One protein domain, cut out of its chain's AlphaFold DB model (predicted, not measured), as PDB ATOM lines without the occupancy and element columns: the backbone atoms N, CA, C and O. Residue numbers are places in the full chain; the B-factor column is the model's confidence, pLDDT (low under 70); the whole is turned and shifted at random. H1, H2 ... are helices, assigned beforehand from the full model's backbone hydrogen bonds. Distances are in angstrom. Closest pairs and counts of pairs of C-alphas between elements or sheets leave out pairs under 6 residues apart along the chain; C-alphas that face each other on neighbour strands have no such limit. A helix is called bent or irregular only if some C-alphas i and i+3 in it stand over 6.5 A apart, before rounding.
ATOM      1  N   CYS A 352    -150.029   9.099 -29.317       95.25
ATOM      2  CA  CYS A 352    -148.868   8.229 -29.453       95.25
ATOM      3  C   CYS A 352    -147.738   8.746 -28.552       95.25
ATOM      4  O   CYS A 352    -146.968   9.634 -28.921       95.25
ATOM      5  N   ILE A 353    -147.673   8.224 -27.326       95.00
ATOM      6  CA  ILE A 353    -146.698   8.657 -26.318       95.00
ATOM      7  C   ILE A 353    -145.412   7.847 -26.491       95.00
ATOM      8  O   ILE A 353    -145.205   6.837 -25.817       95.00
ATOM      9  N   ILE A 354    -144.541   8.300 -27.389       94.62
ATOM     10  CA  ILE A 354    -143.195   7.748 -27.570       94.62
ATOM     11  C   ILE A 354    -142.134   8.762 -27.137       94.62
ATOM     12  O   ILE A 354    -142.380   9.962 -27.209       94.62
ATOM     13  N   PRO A 355    -140.969   8.331 -26.624       94.31
ATOM     14  CA  PRO A 355    -139.871   9.245 -26.351       94.31
ATOM     15  C   PRO A 355    -139.303   9.781 -27.678       94.31
ATOM     16  O   PRO A 355    -139.221   9.015 -28.639       94.31
ATOM     17  N   PRO A 356    -138.819  11.041 -27.730       91.56
ATOM     18  CA  PRO A 356    -138.249  11.620 -28.950       91.56
ATOM     19  C   PRO A 356    -137.166  10.755 -29.613       91.56
ATOM     20  O   PRO A 356    -137.088  10.675 -30.832       91.56
ATOM     21  N   SER A 357    -136.384  10.017 -28.816       92.94
ATOM     22  CA  SER A 357    -135.333   9.118 -29.305       92.94
ATOM     23  C   SER A 357    -135.830   7.921 -30.122       92.94
ATOM     24  O   SER A 357    -135.007   7.273 -30.754       92.94
ATOM     25  N   ARG A 358    -137.129   7.596 -30.077       93.62
ATOM     26  CA  ARG A 358    -137.748   6.483 -30.821       93.62
ATOM     27  C   ARG A 358    -138.667   6.961 -31.953       93.62
ATOM     28  O   ARG A 358    -139.328   6.149 -32.577       93.62
ATOM     29  N   ILE A 359    -138.728   8.263 -32.250       92.25
ATOM     30  CA  ILE A 359    -139.534   8.769 -33.381       92.25
ATOM     31  C   ILE A 359    -138.968   8.282 -34.724       92.25
ATOM     32  O   ILE A 359    -139.704   8.124 -35.695       92.25
ATOM     33  N   ASP A 360    -137.661   8.014 -34.786       90.94
ATOM     34  CA  ASP A 360    -137.008   7.436 -35.963       90.94
ATOM     35  C   ASP A 360    -137.463   5.999 -36.262       90.94
ATOM     36  O   ASP A 360    -137.357   5.565 -37.407       90.94
ATOM     37  N   GLU A 361    -137.979   5.293 -35.256       93.31
ATOM     38  CA  GLU A 361    -138.482   3.923 -35.372       93.31
ATOM     39  C   GLU A 361    -139.898   3.882 -35.971       93.31
ATOM     40  O   GLU A 361    -140.220   2.971 -36.712       93.31
ATOM     41  N   TYR A 362    -140.696   4.936 -35.774       92.75
ATOM     42  CA  TYR A 362    -142.081   4.994 -36.247       92.75
ATOM     43  C   TYR A 362    -142.229   4.904 -37.773       92.75
ATOM     44  O   TYR A 362    -141.909   5.880 -38.454       92.75
ATOM     45  N   GLY A 363    -142.810   3.831 -38.316       91.31
ATOM     46  CA  GLY A 363    -143.059   3.714 -39.761       91.31
ATOM     47  C   GLY A 363    -141.779   3.521 -40.585       91.31
ATOM     48  O   GLY A 363    -141.684   4.009 -41.715       91.31
ATOM     49  N   ASN A 364    -140.756   2.894 -39.999       91.06
ATOM     50  CA  ASN A 364    -139.467   2.631 -40.638       91.06
ATOM     51  C   ASN A 364    -139.465   1.364 -41.529       91.06
ATOM     52  O   ASN A 364    -138.417   1.000 -42.079       91.06
ATOM     53  N   GLY A 365    -140.612   0.694 -41.673       89.88
ATOM     54  CA  GLY A 365    -140.786  -0.576 -42.372       89.88
ATOM     55  C   GLY A 365    -140.467  -1.811 -41.524       89.88
ATOM     56  O   GLY A 365    -140.317  -2.902 -42.080       89.88
ATOM     57  N   LYS A 366    -140.309  -1.669 -40.205       93.00
ATOM     58  CA  LYS A 366    -140.064  -2.754 -39.247       93.00
ATOM     59  C   LYS A 366    -141.007  -2.601 -38.066       93.00
ATOM     60  O   LYS A 366    -141.188  -1.517 -37.545       93.00
ATOM     61  N   CYS A 367    -141.556  -3.713 -37.592       95.00
ATOM     62  CA  CYS A 367    -142.422  -3.681 -36.421       95.00
ATOM     63  C   CYS A 367    -141.603  -3.631 -35.116       95.00
ATOM     64  O   CYS A 367    -141.259  -4.674 -34.554       95.00
ATOM     65  N   ASP A 368    -141.312  -2.430 -34.606       93.81
ATOM     66  CA  ASP A 368    -140.474  -2.181 -33.421       93.81
ATOM     67  C   ASP A 368    -141.174  -2.478 -32.076       93.81
ATOM     68  O   ASP A 368    -140.549  -2.453 -31.007       93.81
ATOM     69  N   GLY A 369    -142.471  -2.803 -32.102       92.94
ATOM     70  CA  GLY A 369    -143.192  -3.336 -30.945       92.94
ATOM     71  C   GLY A 369    -143.451  -2.342 -29.806       92.94
ATOM     72  O   GLY A 369    -143.430  -1.118 -29.955       92.94
ATOM     73  N   GLY A 370    -143.741  -2.884 -28.619       93.06
ATOM     74  CA  GLY A 370    -143.861  -2.124 -27.372       93.06
ATOM     75  C   GLY A 370    -144.818  -0.924 -27.436       93.06
ATOM     76  O   GLY A 370    -146.015  -1.072 -27.660       93.06
ATOM     77  N   ILE A 371    -144.286   0.277 -27.184       94.75
ATOM     78  CA  ILE A 371    -145.062   1.531 -27.172       94.75
ATOM     79  C   ILE A 371    -145.440   2.033 -28.575       94.75
ATOM     80  O   ILE A 371    -146.417   2.769 -28.699       94.75
ATOM     81  N   LEU A 372    -144.694   1.628 -29.609       95.06
ATOM     82  CA  LEU A 372    -144.979   1.957 -31.009       95.06
ATOM     83  C   LEU A 372    -146.097   1.063 -31.555       95.06
ATOM     84  O   LEU A 372    -146.987   1.539 -32.256       95.06
ATOM     85  N   ASN A 373    -146.144  -0.206 -31.133       95.56
ATOM     86  CA  ASN A 373    -147.194  -1.146 -31.521       95.56
ATOM     87  C   ASN A 373    -148.492  -0.973 -30.705       95.56
ATOM     88  O   ASN A 373    -148.992  -1.886 -30.049       95.56
ATOM     89  N   THR A 374    -149.049   0.235 -30.720       94.81
ATOM     90  CA  THR A 374    -150.344   0.538 -30.104       94.81
ATOM     91  C   THR A 374    -151.294   1.126 -31.133       94.81
ATOM     92  O   THR A 374    -150.871   1.783 -32.082       94.81
ATOM     93  N   ILE A 375    -152.603   0.973 -30.915       94.62
ATOM     94  CA  ILE A 375    -153.616   1.568 -31.801       94.62
ATOM     95  C   ILE A 375    -153.478   3.099 -31.909       94.62
ATOM     96  O   ILE A 375    -153.791   3.681 -32.942       94.62
ATOM     97  N   HIS A 376    -152.980   3.765 -30.859       95.44
ATOM     98  CA  HIS A 376    -152.756   5.214 -30.853       95.44
ATOM     99  C   HIS A 376    -151.569   5.647 -31.714       95.44
ATOM    100  O   HIS A 376    -151.576   6.759 -32.234       95.44
ATOM    101  N   CYS A 377    -150.589   4.763 -31.872       95.25
ATOM    102  CA  CYS A 377    -149.460   4.903 -32.780       95.25
ATOM    103  C   CYS A 377    -149.717   4.196 -34.124       95.25
ATOM    104  O   CYS A 377    -148.780   3.964 -34.877       95.25
ATOM    105  N   GLN A 378    -150.971   3.835 -34.427       94.44
ATOM    106  CA  GLN A 378    -151.348   3.118 -35.650       94.44
ATOM    107  C   GLN A 378    -150.521   1.849 -35.897       94.44
ATOM    108  O   GLN A 378    -150.199   1.541 -37.035       94.44
ATOM    109  N   PHE A 379    -150.177   1.123 -34.829       95.75
ATOM    110  CA  PHE A 379    -149.344  -0.076 -34.915       95.75
ATOM    111  C   PHE A 379    -148.025   0.211 -35.643       95.75
ATOM    112  O   PHE A 379    -147.739  -0.372 -36.683       95.75
ATOM    113  N   ASP A 380    -147.253   1.140 -35.080       95.25
ATOM    114  CA  ASP A 380    -145.952   1.564 -35.597       95.25
ATOM    115  C   ASP A 380    -146.018   2.187 -36.999       95.25
ATOM    116  O   ASP A 380    -145.316   1.798 -37.923       95.25
ATOM    117  N   GLY A 381    -146.963   3.114 -37.193       92.38
ATOM    118  CA  GLY A 381    -147.181   3.739 -38.503       92.38
ATOM    119  C   GLY A 381    -147.669   2.768 -39.581       92.38
ATOM    120  O   GLY A 381    -147.563   3.070 -40.766       92.38
ATOM    121  N   GLY A 382    -148.214   1.619 -39.175       93.62
ATOM    122  CA  GLY A 382    -148.669   0.548 -40.049       93.62
ATOM    123  C   GLY A 382    -147.727  -0.655 -40.094       93.62
ATOM    124  O   GLY A 382    -148.199  -1.739 -40.443       93.62
ATOM    125  N   ASP A 383    -146.464  -0.516 -39.675       95.00
ATOM    126  CA  ASP A 383    -145.434  -1.560 -39.800       95.00
ATOM    127  C   ASP A 383    -145.770  -2.845 -39.031       95.00
ATOM    128  O   ASP A 383    -145.373  -3.941 -39.422       95.00
ATOM    129  N   CYS A 384    -146.544  -2.734 -37.948       96.25
ATOM    130  CA  CYS A 384    -146.975  -3.867 -37.132       96.25
ATOM    131  C   CYS A 384    -148.351  -4.438 -37.512       96.25
ATOM    132  O   CYS A 384    -148.859  -5.312 -36.806       96.25
ATOM    133  N   THR A 385    -149.000  -3.954 -38.574       95.56
ATOM    134  CA  THR A 385    -150.377  -4.370 -38.906       95.56
ATOM    135  C   THR A 385    -150.454  -5.854 -39.258       95.56
ATOM    136  O   THR A 385    -151.259  -6.568 -38.660       95.56
ATOM    137  N   ASP A 386    -149.580  -6.324 -40.151       94.81
ATOM    138  CA  ASP A 386    -149.546  -7.726 -40.588       94.81
ATOM    139  C   ASP A 386    -149.194  -8.655 -39.418       94.81
ATOM    140  O   ASP A 386    -149.872  -9.657 -39.181       94.81
ATOM    141  N   PHE A 387    -148.208  -8.257 -38.605       95.44
ATOM    142  CA  PHE A 387    -147.829  -8.978 -37.391       95.44
ATOM    143  C   PHE A 387    -149.010  -9.129 -36.422       95.44
ATOM    144  O   PHE A 387    -149.275 -10.222 -35.930       95.44
ATOM    145  N   ASN A 388    -149.761  -8.056 -36.163       95.44
ATOM    146  CA  ASN A 388    -150.914  -8.105 -35.262       95.44
ATOM    147  C   ASN A 388    -152.094  -8.903 -35.845       95.44
ATOM    148  O   ASN A 388    -152.932  -9.397 -35.086       95.44
ATOM    149  N   GLU A 389    -152.205  -9.004 -37.173       96.00
ATOM    150  CA  GLU A 389    -153.219  -9.833 -37.826       96.00
ATOM    151  C   GLU A 389    -152.881 -11.326 -37.713       96.00
ATOM    152  O   GLU A 389    -153.776 -12.126 -37.408       96.00
ATOM    153  N   GLU A 390    -151.610 -11.682 -37.903       94.75
ATOM    154  CA  GLU A 390    -151.115 -13.060 -37.864       94.75
ATOM    155  C   GLU A 390    -150.924 -13.585 -36.428       94.75
ATOM    156  O   GLU A 390    -151.357 -14.696 -36.118       94.75
ATOM    157  N   TYR A 391    -150.386 -12.764 -35.520       94.56
ATOM    158  CA  TYR A 391    -149.957 -13.145 -34.167       94.56
ATOM    159  C   TYR A 391    -150.712 -12.388 -33.062       94.56
ATOM    160  O   TYR A 391    -150.123 -11.777 -32.172       94.56
ATOM    161  N   LYS A 392    -152.050 -12.441 -33.088       95.06
ATOM    162  CA  LYS A 392    -152.943 -11.659 -32.197       95.06
ATOM    163  C   LYS A 392    -152.655 -11.784 -30.698       95.06
ATOM    164  O   LYS A 392    -152.904 -10.836 -29.955       95.06
ATOM    165  N   ASP A 393    -152.185 -12.951 -30.265       94.81
ATOM    166  CA  ASP A 393    -151.930 -13.255 -28.854       94.81
ATOM    167  C   ASP A 393    -150.441 -13.133 -28.470       94.81
ATOM    168  O   ASP A 393    -150.105 -13.196 -27.283       94.81
ATOM    169  N   CYS A 394    -149.552 -12.909 -29.444       94.56
ATOM    170  CA  CYS A 394    -148.115 -12.784 -29.230       94.56
ATOM    171  C   CYS A 394    -147.759 -11.445 -28.574       94.56
ATOM    172  O   CYS A 394    -148.206 -10.376 -28.990       94.56
ATOM    173  N   LYS A 395    -146.917 -11.496 -27.537       92.69
ATOM    174  CA  LYS A 395    -146.459 -10.318 -26.778       92.69
ATOM    175  C   LYS A 395    -144.945 -10.142 -26.833       92.69
ATOM    176  O   LYS A 395    -144.359  -9.673 -25.859       92.69
ATOM    177  N   ALA A 396    -144.332 -10.525 -27.951       92.06
ATOM    178  CA  ALA A 396    -142.904 -10.346 -28.167       92.06
ATOM    179  C   ALA A 396    -142.513  -8.862 -28.034       92.06
ATOM    180  O   ALA A 396    -143.170  -7.974 -28.586       92.06
ATOM    181  N   SER A 397    -141.432  -8.582 -27.308       90.06
ATOM    182  CA  SER A 397    -140.893  -7.231 -27.126       90.06
ATOM    183  C   SER A 397    -140.280  -6.697 -28.416       90.06
ATOM    184  O   SER A 397    -140.212  -5.481 -28.590       90.06
ATOM    185  N   ARG A 398    -139.858  -7.597 -29.317       91.06
ATOM    186  CA  ARG A 398    -139.323  -7.302 -30.654       91.06
ATOM    187  C   ARG A 398    -140.087  -8.098 -31.720       91.06
ATOM    188  O   ARG A 398    -139.580  -9.097 -32.208       91.06
ATOM    189  N   PRO A 399    -141.303  -7.681 -32.098       94.81
ATOM    190  CA  PRO A 399    -142.110  -8.394 -33.085       94.81
ATOM    191  C   PRO A 399    -141.411  -8.657 -34.424       94.81
ATOM    192  O   PRO A 399    -141.649  -9.691 -35.028       94.81
ATOM    193  N   TYR A 400    -140.533  -7.749 -34.872       92.44
ATOM    194  CA  TYR A 400    -139.756  -7.922 -36.104       92.44
ATOM    195  C   TYR A 400    -138.826  -9.145 -36.107       92.44
ATOM    196  O   TYR A 400    -138.259  -9.450 -37.152       92.44
ATOM    197  N   SER A 401    -138.601  -9.772 -34.950       93.19
ATOM    198  CA  SER A 401    -137.748 -10.950 -34.813       93.19
ATOM    199  C   SER A 401    -138.533 -12.257 -35.027       93.19
ATOM    200  O   SER A 401    -137.976 -13.239 -35.494       93.19
ATOM    201  N   VAL A 402    -139.860 -12.224 -34.844       93.69
ATOM    202  CA  VAL A 402    -140.750 -13.364 -35.102       93.69
ATOM    203  C   VAL A 402    -140.812 -13.658 -36.601       93.69
ATOM    204  O   VAL A 402    -141.344 -12.854 -37.370       93.69
ATOM    205  N   GLY A 403    -140.327 -14.829 -37.017       92.44
ATOM    206  CA  GLY A 403    -140.330 -15.232 -38.427       92.44
ATOM    207  C   GLY A 403    -139.179 -14.637 -39.255       92.44
ATOM    208  O   GLY A 403    -139.263 -14.616 -40.488       92.44
ATOM    209  N   ASP A 404    -138.125 -14.113 -38.618       91.94
ATOM    210  CA  ASP A 404    -136.978 -13.489 -39.290       91.94
ATOM    211  C   ASP A 404    -135.966 -14.495 -39.891       91.94
ATOM    212  O   ASP A 404    -135.003 -14.116 -40.573       91.94
ATOM    213  N   GLY A 405    -136.185 -15.793 -39.680       91.19
ATOM    214  CA  GLY A 405    -135.309 -16.870 -40.115       91.19
ATOM    215  C   GLY A 405    -134.224 -17.245 -39.103       91.19
ATOM    216  O   GLY A 405    -133.413 -18.135 -39.400       91.19
ATOM    217  N   GLN A 406    -134.173 -16.639 -37.918       90.50
ATOM    218  CA  GLN A 406    -133.306 -16.954 -36.774       90.50
ATOM    219  C   GLN A 406    -134.160 -17.431 -35.599       90.50
ATOM    220  O   GLN A 406    -135.350 -17.239 -35.602       90.50
ATOM    221  N   CYS A 407    -133.586 -18.235 -34.703       90.88
ATOM    222  CA  CYS A 407    -134.339 -18.698 -33.533       90.88
ATOM    223  C   CYS A 407    -133.949 -17.822 -32.344       90.88
ATOM    224  O   CYS A 407    -132.792 -17.878 -31.917       90.88
ATOM    225  N   ASP A 408    -134.899 -17.046 -31.840       90.31
ATOM    226  CA  ASP A 408    -134.764 -16.093 -30.743       90.31
ATOM    227  C   ASP A 408    -135.196 -16.705 -29.400       90.31
ATOM    228  O   ASP A 408    -136.062 -16.202 -28.682       90.31
ATOM    229  N   ASP A 409    -134.548 -17.807 -29.020       86.06
ATOM    230  CA  ASP A 409    -134.764 -18.516 -27.748       86.06
ATOM    231  C   ASP A 409    -133.926 -17.971 -26.570       86.06
ATOM    232  O   ASP A 409    -133.856 -18.589 -25.504       86.06
ATOM    233  N   GLY A 410    -133.266 -16.822 -26.764       81.81
ATOM    234  CA  GLY A 410    -132.362 -16.200 -25.793       81.81
ATOM    235  C   GLY A 410    -133.052 -15.603 -24.560       81.81
ATOM    236  O   GLY A 410    -134.255 -15.732 -24.370       81.81
ATOM    237  N   ASP A 411    -132.282 -14.900 -23.719       73.19
ATOM    238  CA  ASP A 411    -132.732 -14.368 -22.415       73.19
ATOM    239  C   ASP A 411    -133.955 -13.424 -22.484       73.19
ATOM    240  O   ASP A 411    -134.646 -13.253 -21.477       73.19
ATOM    241  N   ASP A 412    -134.237 -12.831 -23.650       74.88
ATOM    242  CA  ASP A 412    -135.429 -12.000 -23.873       74.88
ATOM    243  C   ASP A 412    -136.690 -12.847 -24.192       74.88
ATOM    244  O   ASP A 412    -137.792 -12.371 -23.938       74.88
ATOM    245  N   GLY A 413    -136.525 -14.097 -24.661       75.75
ATOM    246  CA  GLY A 413    -137.423 -15.274 -24.642       75.75
ATOM    247  C   GLY A 413    -138.903 -15.162 -25.030       75.75
ATOM    248  O   GLY A 413    -139.621 -16.160 -24.979       75.75
ATOM    249  N   ASP A 414    -139.406 -13.986 -25.368       89.94
ATOM    250  CA  ASP A 414    -140.835 -13.724 -25.520       89.94
ATOM    251  C   ASP A 414    -141.369 -14.038 -26.923       89.94
ATOM    252  O   ASP A 414    -142.558 -14.336 -27.068       89.94
ATOM    253  N   ALA A 415    -140.487 -14.077 -27.924       90.69
ATOM    254  CA  ALA A 415    -140.767 -14.599 -29.260       90.69
ATOM    255  C   ALA A 415    -140.921 -16.135 -29.275       90.69
ATOM    256  O   ALA A 415    -141.749 -16.678 -30.009       90.69
ATOM    257  N   PHE A 416    -140.211 -16.857 -28.399       90.94
ATOM    258  CA  PHE A 416    -140.300 -18.318 -28.279       90.94
ATOM    259  C   PHE A 416    -141.463 -18.765 -27.373       90.94
ATOM    260  O   PHE A 416    -141.301 -19.499 -26.395       90.94
ATOM    261  N   THR A 417    -142.676 -18.319 -27.695       91.75
ATOM    262  CA  THR A 417    -143.903 -18.709 -26.987       91.75
ATOM    263  C   THR A 417    -144.912 -19.349 -27.943       91.75
ATOM    264  O   THR A 417    -144.881 -19.068 -29.146       91.75
ATOM    265  N   PRO A 418    -145.819 -20.218 -27.453       90.56
ATOM    266  CA  PRO A 418    -146.876 -20.793 -28.286       90.56
ATOM    267  C   PRO A 418    -147.742 -19.725 -28.969       90.56
ATOM    268  O   PRO A 418    -148.151 -19.906 -30.112       90.56
ATOM    269  N   GLU A 419    -147.993 -18.602 -28.292       94.12
ATOM    270  CA  GLU A 419    -148.765 -17.469 -28.812       94.12
ATOM    271  C   GLU A 419    -148.066 -16.755 -29.981       94.12
ATOM    272  O   GLU A 419    -148.732 -16.185 -30.843       94.12
ATOM    273  N   CYS A 420    -146.734 -16.820 -30.033       94.69
ATOM    274  CA  CYS A 420    -145.894 -16.334 -31.131       94.69
ATOM    275  C   CYS A 420    -145.522 -17.451 -32.125       94.69
ATOM    276  O   CYS A 420    -144.578 -17.313 -32.901       94.69
ATOM    277  N   HIS A 421    -146.229 -18.587 -32.072       93.81
ATOM    278  CA  HIS A 421    -145.978 -19.782 -32.883       93.81
ATOM    279  C   HIS A 421    -144.520 -20.272 -32.842       93.81
ATOM    280  O   HIS A 421    -144.006 -20.768 -33.843       93.81
ATOM    281  N   TYR A 422    -143.867 -20.160 -31.680       92.25
ATOM    282  CA  TYR A 422    -142.454 -20.499 -31.492       92.25
ATOM    283  C   TYR A 422    -141.554 -19.771 -32.491       92.25
ATOM    284  O   TYR A 422    -140.870 -20.401 -33.303       92.25
ATOM    285  N   ASP A 423    -141.574 -18.441 -32.397       93.19
ATOM    286  CA  ASP A 423    -140.778 -17.543 -33.226       93.19
ATOM    287  C   ASP A 423    -141.145 -17.622 -34.716       93.19
ATOM    288  O   ASP A 423    -140.304 -17.831 -35.583       93.19
ATOM    289  N   GLY A 424    -142.450 -17.616 -35.018       93.94
ATOM    290  CA  GLY A 424    -142.944 -17.779 -36.393       93.94
ATOM    291  C   GLY A 424    -142.586 -19.137 -37.018       93.94
ATOM    292  O   GLY A 424    -142.663 -19.308 -38.233       93.94
ATOM    293  N   GLY A 425    -142.190 -20.116 -36.195       92.31
ATOM    294  CA  GLY A 425    -141.690 -21.423 -36.614       92.31
ATOM    295  C   GLY A 425    -140.173 -21.493 -36.828       92.31
ATOM    296  O   GLY A 425    -139.662 -22.575 -37.137       92.31
ATOM    297  N   ASP A 426    -139.416 -20.413 -36.627       91.94
ATOM    298  CA  ASP A 426    -137.971 -20.404 -36.876       91.94
ATOM    299  C   ASP A 426    -137.163 -21.255 -35.898       91.94
ATOM    300  O   ASP A 426    -136.101 -21.795 -36.258       91.94
ATOM    301  N   CYS A 427    -137.686 -21.423 -34.684       89.88
ATOM    302  CA  CYS A 427    -137.164 -22.344 -33.681       89.88
ATOM    303  C   CYS A 427    -137.601 -23.798 -33.904       89.88
ATOM    304  O   CYS A 427    -137.123 -24.701 -33.215       89.88
ATOM    305  N   CYS A 428    -138.458 -24.056 -34.894       84.75
ATOM    306  CA  CYS A 428    -138.887 -25.401 -35.251       84.75
ATOM    307  C   CYS A 428    -138.000 -26.061 -36.322       84.75
ATOM    308  O   CYS A 428    -138.168 -27.257 -36.571       84.75
ATOM    309  N   ASP A 429    -137.006 -25.373 -36.915       80.56
ATOM    310  CA  ASP A 429    -136.033 -26.007 -37.827       80.56
ATOM    311  C   ASP A 429    -135.058 -26.920 -37.057       80.56
ATOM    312  O   ASP A 429    -134.161 -26.482 -36.324       80.56
ATOM    313  N   LYS A 430    -135.176 -28.229 -37.317       65.81
ATOM    314  CA  LYS A 430    -134.297 -29.292 -36.803       65.81
ATOM    315  C   LYS A 430    -132.807 -28.990 -36.950       65.81
ATOM    316  O   LYS A 430    -132.018 -29.431 -36.119       65.81
ATOM    317  N   ARG A 431    -132.384 -28.254 -37.985       65.00
ATOM    318  CA  ARG A 431    -130.962 -27.944 -38.215       65.00
ATOM    319  C   ARG A 431    -130.382 -26.983 -37.180       65.00
ATOM    320  O   ARG A 431    -129.186 -27.071 -36.907       65.00
ATOM    321  N   LYS A 432    -131.200 -26.103 -36.596       63.19
ATOM    322  CA  LYS A 432    -130.775 -25.191 -35.525       63.19
ATOM    323  C   LYS A 432    -130.816 -25.867 -34.153       63.19
ATOM    324  O   LYS A 432    -129.899 -25.658 -33.362       63.19
ATOM    325  N   LEU A 433    -131.778 -26.767 -33.926       61.81
ATOM    326  CA  LEU A 433    -131.862 -27.590 -32.708       61.81
ATOM    327  C   LEU A 433    -130.637 -28.511 -32.520       61.81
ATOM    328  O   LEU A 433    -130.257 -28.806 -31.393       61.81
TER     329      LEU A 433
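AT A GLANCE: This is residues 352 to 433 of the 594 residues of the protein "Hypothetical protein" of Chaetoceros debilis (UniProt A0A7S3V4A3). Little regular structure is seen here: an elongated run of loops with four short helices strung along it, from H1 near the first printed residues to H4 at the opposite end. The long loop 391 to 417 passes through the middle, between H2 and H3. The printed part has 82 residues, 24 of them in H1, H2, H3 and H4 in that order, with no named strand: all helix. It is compact, radius of gyration of the C-alphas 13.0 A, spanning 41 by 24 by 18 A.

IN THESE COORDINATES: After residues 352 to 374, H1, residues 375 to 381, starts at C-alpha (-153.616, 1.568, -31.801) and measures 9.5 A. H2 is residues 385 to 390, 8.8 A. H3 is residues 418 to 424, 9.5 A. H4, residues 430 to 433, 5.1 A, ends at C-alpha (-131.862, -27.590, -32.708). H1 and H3 are irregular: C-alphas 376 and 379, and likewise 419 and 422, are 7.5 A apart.

HOW THE PARTS SIT: H1 and H2 are close but not clearly touching, about perpendicular at 80 degrees; their closest C-alphas, of Phe 379 and Thr 385, are 6.0 A apart. H3 is apart from H1, H2 and H4. In H2 every O i to N i+4 pair is within hydrogen-bond range; H1 and H3 each have 1 of 3, with 2 of 4 O i to N i+3 pairs, and H4 is too short for an i+4 pair.

THE WHOLE: The two farthest C-alphas, of Pro 356 and Lys 430, are 41.8 A apart. The printed part has no cut. The link H2 to H3 is long, 27 residues. Residues 430 to 433 have pLDDT under 70.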